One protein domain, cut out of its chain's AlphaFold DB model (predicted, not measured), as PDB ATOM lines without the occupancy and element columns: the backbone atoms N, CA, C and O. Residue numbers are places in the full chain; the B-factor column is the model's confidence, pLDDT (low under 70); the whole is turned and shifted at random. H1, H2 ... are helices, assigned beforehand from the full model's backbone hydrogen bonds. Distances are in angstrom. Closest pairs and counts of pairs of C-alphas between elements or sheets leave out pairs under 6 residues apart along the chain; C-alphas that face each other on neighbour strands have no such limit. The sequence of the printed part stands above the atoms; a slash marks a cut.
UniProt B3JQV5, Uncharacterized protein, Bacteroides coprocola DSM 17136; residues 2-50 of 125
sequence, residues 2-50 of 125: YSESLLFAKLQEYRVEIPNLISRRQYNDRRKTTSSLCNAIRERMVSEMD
ATOM      1  N   TYR A   2     -36.320  21.097 -44.527       60.09
ATOM      2  CA  TYR A   2     -35.558  19.944 -44.025       60.09
ATOM      3  C   TYR A   2     -35.721  19.815 -42.501       60.09
ATOM      4  O   TYR A   2     -35.819  20.825 -41.807       60.09
ATOM      5  N   SER A   3     -35.785  18.590 -41.970       82.38
ATOM      6  CA  SER A   3     -35.843  18.381 -40.517       82.38
ATOM      7  C   SER A   3     -34.488  18.690 -39.872       82.38
ATOM      8  O   SER A   3     -33.448  18.502 -40.499       82.38
ATOM      9  N   GLU A   4     -34.478  19.116 -38.603       85.81
ATOM     10  CA  GLU A   4     -33.230  19.363 -37.857       85.81
ATOM     11  C   GLU A   4     -32.339  18.106 -37.832       85.81
ATOM     12  O   GLU A   4     -31.126  18.193 -37.984       85.81
ATOM     13  N   SER A   5     -32.936  16.915 -37.731       87.31
ATOM     14  CA  SER A   5     -32.203  15.647 -37.821       87.31
ATOM     15  C   SER A   5     -31.498  15.469 -39.168       87.31
ATOM     16  O   SER A   5     -30.347  15.050 -39.197       87.31
ATOM     17  N   LEU A   6     -32.169  15.807 -40.273       91.56
ATOM     18  CA  LEU A   6     -31.585  15.722 -41.610       91.56
ATOM     19  C   LEU A   6     -30.496  16.780 -41.820       91.56
ATOM     20  O   LEU A   6     -29.475  16.477 -42.426       91.56
ATOM     21  N   LEU A   7     -30.674  17.989 -41.283       92.69
ATOM     22  CA  LEU A   7     -29.631  19.016 -41.287       92.69
ATOM     23  C   LEU A   7     -28.360  18.503 -40.599       92.69
ATOM     24  O   LEU A   7     -27.287  18.560 -41.185       92.69
ATOM     25  N   PHE A   8     -28.476  17.950 -39.390       93.56
ATOM     26  CA  PHE A   8     -27.313  17.430 -38.663       93.56
ATOM     27  C   PHE A   8     -26.679  16.201 -39.317       93.56
ATOM     28  O   PHE A   8     -25.474  16.015 -39.155       93.56
ATOM     29  N   ALA A   9     -27.455  15.394 -40.049       93.25
ATOM     30  CA  ALA A   9     -26.923  14.313 -40.875       93.25
ATOM     31  C   ALA A   9     -26.078  14.870 -42.030       93.25
ATOM     32  O   ALA A   9     -24.934  14.462 -42.177       93.25
ATOM     33  N   LYS A  10     -26.588  15.870 -42.763       94.50
ATOM     34  CA  LYS A  10     -25.842  16.545 -43.838       94.50
ATOM     35  C   LYS A  10     -24.594  17.263 -43.337       94.50
ATOM     36  O   LYS A  10     -23.558  17.214 -43.979       94.50
ATOM     37  N   LEU A  11     -24.657  17.902 -42.168       94.75
ATOM     38  CA  LEU A  11     -23.491  18.568 -41.581       94.75
ATOM     39  C   LEU A  11     -22.344  17.592 -41.274       94.75
ATOM     40  O   LEU A  11     -21.203  18.030 -41.209       94.75
ATOM     41  N   GLN A  12     -22.613  16.284 -41.124       93.50
ATOM     42  CA  GLN A  12     -21.539  15.295 -40.969       93.50
ATOM     43  C   GLN A  12     -20.643  15.197 -42.207       93.50
ATOM     44  O   GLN A  12     -19.471  14.863 -42.058       93.50
ATOM     45  N   GLU A  13     -21.174  15.498 -43.395       95.56
ATOM     46  CA  GLU A  13     -20.416  15.509 -44.652       95.56
ATOM     47  C   GLU A  13     -19.338  16.608 -44.647       95.56
ATOM     48  O   GLU A  13     -18.307  16.443 -45.286       95.56
ATOM     49  N   TYR A  14     -19.525  17.671 -43.850       95.38
ATOM     50  CA  TYR A  14     -18.633  18.837 -43.747       95.38
ATOM     51  C   TYR A  14     -17.745  18.812 -42.492       95.38
ATOM     52  O   TYR A  14     -17.409  19.845 -41.906       95.38
ATOM     53  N   ARG A  15     -17.421  17.619 -41.983       92.56
ATOM     54  CA  ARG A  15     -16.635  17.482 -40.745       92.56
ATOM     55  C   ARG A  15     -15.201  17.987 -40.869       92.56
ATOM     56  O   ARG A  15     -14.609  18.331 -39.851       92.56
ATOM     57  N   VAL A  16     -14.646  17.999 -42.079       95.88
ATOM     58  CA  VAL A  16     -13.287  18.492 -42.333       95.88
ATOM     59  C   VAL A  16     -13.254  20.015 -42.202       95.88
ATOM     60  O   VAL A  16     -12.363  20.563 -41.561       95.88
ATOM     61  N   GLU A  17     -14.266  20.693 -42.740       97.12
ATOM     62  CA  GLU A  17     -14.427  22.145 -42.693       97.12
ATOM     63  C   GLU A  17     -14.914  22.628 -41.320       97.12
ATOM     64  O   GLU A  17     -14.606  23.742 -40.897       97.12
ATOM     65  N   ILE A  18     -15.664  21.785 -40.604       95.12
ATOM     66  CA  ILE A  18     -16.209  22.070 -39.274       95.12
ATOM     67  C   ILE A  18     -15.659  21.037 -38.273       95.12
ATOM     68  O   ILE A  18     -16.410  20.196 -37.764       95.12
ATOM     69  N   PRO A  19     -14.359  21.102 -37.927       92.81
ATOM     70  CA  PRO A  19     -13.719  20.104 -37.065       92.81
ATOM     71  C   PRO A  19     -14.330  20.051 -35.656       92.81
ATOM     72  O   PRO A  19     -14.305  19.016 -34.996       92.81
ATOM     73  N   ASN A  20     -14.954  21.148 -35.212       95.19
ATOM     74  CA  ASN A  20     -15.634  21.268 -33.920       95.19
ATOM     75  C   ASN A  20     -17.166  21.136 -34.029       95.19
ATOM     76  O   ASN A  20     -17.905  21.752 -33.253       95.19
ATOM     77  N   LEU A  21     -17.667  20.365 -35.003       95.00
ATOM     78  CA  LEU A  21     -19.103  20.153 -35.187       95.00
ATOM     79  C   LEU A  21     -19.717  19.467 -33.959       95.00
ATOM     80  O   LEU A  21     -19.459  18.301 -33.658       95.00
ATOM     81  N   ILE A  22     -20.584  20.198 -33.265       94.69
ATOM     82  CA  ILE A  22     -21.295  19.695 -32.091       94.69
ATOM     83  C   ILE A  22     -22.426  18.740 -32.472       94.69
ATOM     84  O   ILE A  22     -23.010  18.813 -33.553       94.69
ATOM     85  N   SER A  23     -22.802  17.871 -31.537       93.62
ATOM     86  CA  SER A  23     -23.990  17.037 -31.707       93.62
ATOM     87  C   SER A  23     -25.277  17.872 -31.713       93.62
ATOM     88  O   SER A  23     -25.371  18.929 -31.081       93.62
ATOM     89  N   ARG A  24     -26.334  17.334 -32.334       92.88
ATOM     90  CA  ARG A  24     -27.684  17.929 -32.317       92.88
ATOM     91  C   ARG A  24     -28.191  18.210 -30.901       92.88
ATOM     92  O   ARG A  24     -28.890  19.195 -30.668       92.88
ATOM     93  N   ARG A  25     -27.862  17.340 -29.942       93.06
ATOM     94  CA  ARG A  25     -28.226  17.528 -28.532       93.06
ATOM     95  C   ARG A  25     -27.525  18.753 -27.950       93.06
ATOM     96  O   ARG A  25     -28.205  19.637 -27.448       93.06
ATOM     97  N   GLN A  26     -26.201  18.831 -28.086       94.88
ATOM     98  CA  GLN A  26     -25.416  19.970 -27.597       94.88
ATOM     99  C   GLN A  26     -25.868  21.286 -28.231       94.88
ATOM    100  O   GLN A  26     -25.956  22.293 -27.537       94.88
ATOM    101  N   TYR A  27     -26.201  21.280 -29.523       93.38
ATOM    102  CA  TYR A  27     -26.789  22.443 -30.182       93.38
ATOM    103  C   TYR A  27     -28.100  22.878 -29.520       93.38
ATOM    104  O   TYR A  27     -28.254  24.045 -29.170       93.38
ATOM    105  N   ASN A  28     -29.031  21.946 -29.303       91.25
ATOM    106  CA  ASN A  28     -30.311  22.251 -28.664       91.25
ATOM    107  C   ASN A  28     -30.155  22.748 -27.225       91.25
ATOM    108  O   ASN A  28     -30.896  23.639 -26.813       91.25
ATOM    109  N   ASP A  29     -29.215  22.184 -26.471       93.31
ATOM    110  CA  ASP A  29     -28.940  22.611 -25.101       93.31
ATOM    111  C   ASP A  29     -28.355  24.033 -25.093       93.31
ATOM    112  O   ASP A  29     -28.894  24.903 -24.413       93.31
ATOM    113  N   ARG A  30     -27.365  24.320 -25.954       93.94
ATOM    114  CA  ARG A  30     -26.821  25.678 -26.136       93.94
ATOM    115  C   ARG A  30     -27.898  26.676 -26.567       93.94
ATOM    116  O   ARG A  30     -27.993  27.743 -25.973       93.94
ATOM    117  N   ARG A  31     -28.753  26.308 -27.533       92.06
ATOM    118  CA  ARG A  31     -29.862  27.149 -28.021       92.06
ATOM    119  C   ARG A  31     -30.818  27.552 -26.897       92.06
ATOM    120  O   ARG A  31     -31.300  28.678 -26.885       92.06
ATOM    121  N   LYS A  32     -31.110  26.641 -25.960       90.88
ATOM    122  CA  LYS A  32     -31.952  26.952 -24.792       90.88
ATOM    123  C   LYS A  32     -31.257  27.932 -23.853       90.88
ATOM    124  O   LYS A  32     -31.883  28.894 -23.424       90.88
ATOM    125  N   THR A  33     -29.974  27.711 -23.567       94.81
ATOM    126  CA  THR A  33     -29.188  28.589 -22.687       94.81
ATOM    127  C   THR A  33     -29.073  30.010 -23.240       94.81
ATOM    128  O   THR A  33     -29.088  30.962 -22.470       94.81
ATOM    129  N   THR A  34     -29.018  30.181 -24.563       95.44
ATOM    130  CA  THR A  34     -28.907  31.504 -25.196       95.44
ATOM    131  C   THR A  34     -30.240  32.240 -25.360       95.44
ATOM    132  O   THR A  34     -30.247  33.348 -25.884       95.44
ATOM    133  N   SER A  35     -31.372  31.669 -24.932       92.31
ATOM    134  CA  SER A  35     -32.705  32.239 -25.192       92.31
ATOM    135  C   SER A  35     -32.877  33.658 -24.638       92.31
ATOM    136  O   SER A  35     -33.473  34.501 -25.303       92.31
ATOM    137  N   SER A  36     -32.341  33.939 -23.447       94.56
ATOM    138  CA  SER A  36     -32.384  35.277 -22.844       94.56
ATOM    139  C   SER A  36     -31.577  36.294 -23.654       94.56
ATOM    140  O   SER A  36     -32.068  37.384 -23.927       94.56
ATOM    141  N   LEU A  37     -30.379  35.914 -24.106       96.25
ATOM    142  CA  LEU A  37     -29.535  36.761 -24.949       96.25
ATOM    143  C   LEU A  37     -30.195  37.033 -26.305       96.25
ATOM    144  O   LEU A  37     -30.214  38.174 -26.757       96.25
ATOM    145  N   CYS A  38     -30.782  36.012 -26.935       95.00
ATOM    146  CA  CYS A  38     -31.544  36.188 -28.171       95.00
ATOM    147  C   CYS A  38     -32.706  37.169 -27.975       95.00
ATOM    148  O   CYS A  38     -32.943  38.008 -28.842       95.00
ATOM    149  N   ASN A  39     -33.404  37.098 -26.837       93.88
ATOM    150  CA  ASN A  39     -34.473  38.039 -26.530       93.88
ATOM    151  C   ASN A  39     -33.950  39.469 -26.315       93.88
ATOM    152  O   ASN A  39     -34.526  40.397 -26.868       93.88
ATOM    153  N   ALA A  40     -32.834  39.647 -25.605       96.06
ATOM    154  CA  ALA A  40     -32.225  40.965 -25.407       96.06
ATOM    155  C   ALA A  40     -31.770  41.602 -26.734       96.06
ATOM    156  O   ALA A  40     -31.984  42.788 -26.973       96.06
ATOM    157  N   ILE A  41     -31.180  40.806 -27.635       96.31
ATOM    158  CA  ILE A  41     -30.805  41.267 -28.979       96.31
ATOM    159  C   ILE A  41     -32.052  41.671 -29.771       96.31
ATOM    160  O   ILE A  41     -32.060  42.737 -30.384       96.31
ATOM    161  N   ARG A  42     -33.110  40.850 -29.737       95.19
ATOM    162  CA  ARG A  42     -34.394  41.163 -30.377       95.19
ATOM    163  C   ARG A  42     -34.965  42.480 -29.856       95.19
ATOM    164  O   ARG A  42     -35.372  43.303 -30.662       95.19
ATOM    165  N   GLU A  43     -35.000  42.687 -28.542       93.56
ATOM    166  CA  GLU A  43     -35.521  43.917 -27.927       93.56
ATOM    167  C   GLU A  43     -34.734  45.148 -28.360       93.56
ATOM    168  O   GLU A  43     -35.333  46.166 -28.697       93.56
ATOM    169  N   ARG A  44     -33.404  45.037 -28.437       94.56
ATOM    170  CA  ARG A  44     -32.567  46.118 -28.955       94.56
ATOM    171  C   ARG A  44     -32.859  46.408 -30.425       94.56
ATOM    172  O   ARG A  44     -33.052  47.561 -30.772       94.56
ATOM    173  N   MET A  45     -32.933  45.382 -31.275       93.69
ATOM    174  CA  MET A  45     -33.288  45.561 -32.690       93.69
ATOM    175  C   MET A  45     -34.655  46.224 -32.846       93.69
ATOM    176  O   MET A  45     -34.789  47.154 -33.629       93.69
ATOM    177  N   VAL A  46     -35.648  45.780 -32.071       92.44
ATOM    178  CA  VAL A  46     -36.970  46.409 -32.038       92.44
ATOM    179  C   VAL A  46     -36.837  47.876 -31.655       92.44
ATOM    180  O   VAL A  46     -37.354  48.696 -32.387       92.44
ATOM    181  N   SER A  47     -36.118  48.220 -30.584       89.38
ATOM    182  CA  SER A  47     -35.969  49.614 -30.142       89.38
ATOM    183  C   SER A  47     -35.315  50.533 -31.179       89.38
ATOM    184  O   SER A  47     -35.615  51.720 -31.182       89.38
ATOM    185  N   GLU A  48     -34.420  50.017 -32.024       91.38
ATOM    186  CA  GLU A  48     -33.795  50.797 -33.106       91.38
ATOM    187  C   GLU A  48     -34.711  50.928 -34.334       91.38
ATOM    188  O   GLU A  48     -34.607  51.884 -35.097       91.38
ATOM    189  N   MET A  49     -35.589  49.945 -34.554       89.50
ATOM    190  CA  MET A  49     -36.545  49.934 -35.666       89.50
ATOM    191  C   MET A  49     -37.861  50.644 -35.330       89.50
ATOM    192  O   MET A  49     -38.590  51.043 -36.234       89.50
ATOM    193  N   ASP A  50     -38.190  50.737 -34.045       81.75
ATOM    194  CA  ASP A  50     -39.424  51.307 -33.522       81.75
ATOM    195  C   ASP A  50     -39.402  52.827 -33.720       81.75
ATOM    196  O   ASP A  50     -38.669  53.555 -33.056       81.75
TER     197      ASP A  50
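Overview. This is residues 2 to 50 of the 125 residues of an uncharacterized protein of Bacteroides coprocola DSM 17136 (UniProt B3JQV5). The longest helix, H3, and H2 follow each other end to end with a corner at Thr 34, making one long arched arm; at the far end of that arm H1 is turned steeply to H2, near Arg 24. There is no closed core: residues 28 to 50 stick out as the arm, and residues 13 to 20, of which 13 and 14 belong to H1, stick out at the other end, where the chain leaves H1. The printed part has 49 residues with three named helices, H1, H2 and H3 in chain order, and no named strand; the class is all helix. The whole is extended, with a radius of gyration of the C-alphas of 15.0 A and spans of 42 by 22 by 19 A.

Along the chain. Find C-alpha 35 at (-32.705, 32.239, -25.192); from there H3, residues 35 to 49, runs 20.9 A to C-alpha 49 at (-36.545, 49.934, -35.666). Before it you will find H2, residues 24 to 33, 14.4 A long. H1, residues 4 to 14, begins at C-alpha 4 at (-33.230, 19.363, -37.857) and is 15.7 A long.

Arrangement. Look at Thr 34: H3 and H2 meet only through their link, which is tight. H1 and H3 are apart. H1 and H2 only just touch, with 3 pairs of C-alphas within 8 A; the closest C-alphas, those of Phe 8 and Arg 24, are 6.4 A apart. Their lines stand at a steep tilt of 65 degrees, opposite ways. In H2 and H3 every O i to N i+4 pair is within hydrogen-bond range; in H1 5 of 7 are.

Size, cuts and confidence. The two C-alphas farthest apart are those of Val 16 and Asp 50, at 42.9 A. The printed part has no cut, and no link is long; the link from H1 to H2, 9 residues, is short. The mean pLDDT of the printed part is 92.3, and residue 2 alone is under 70.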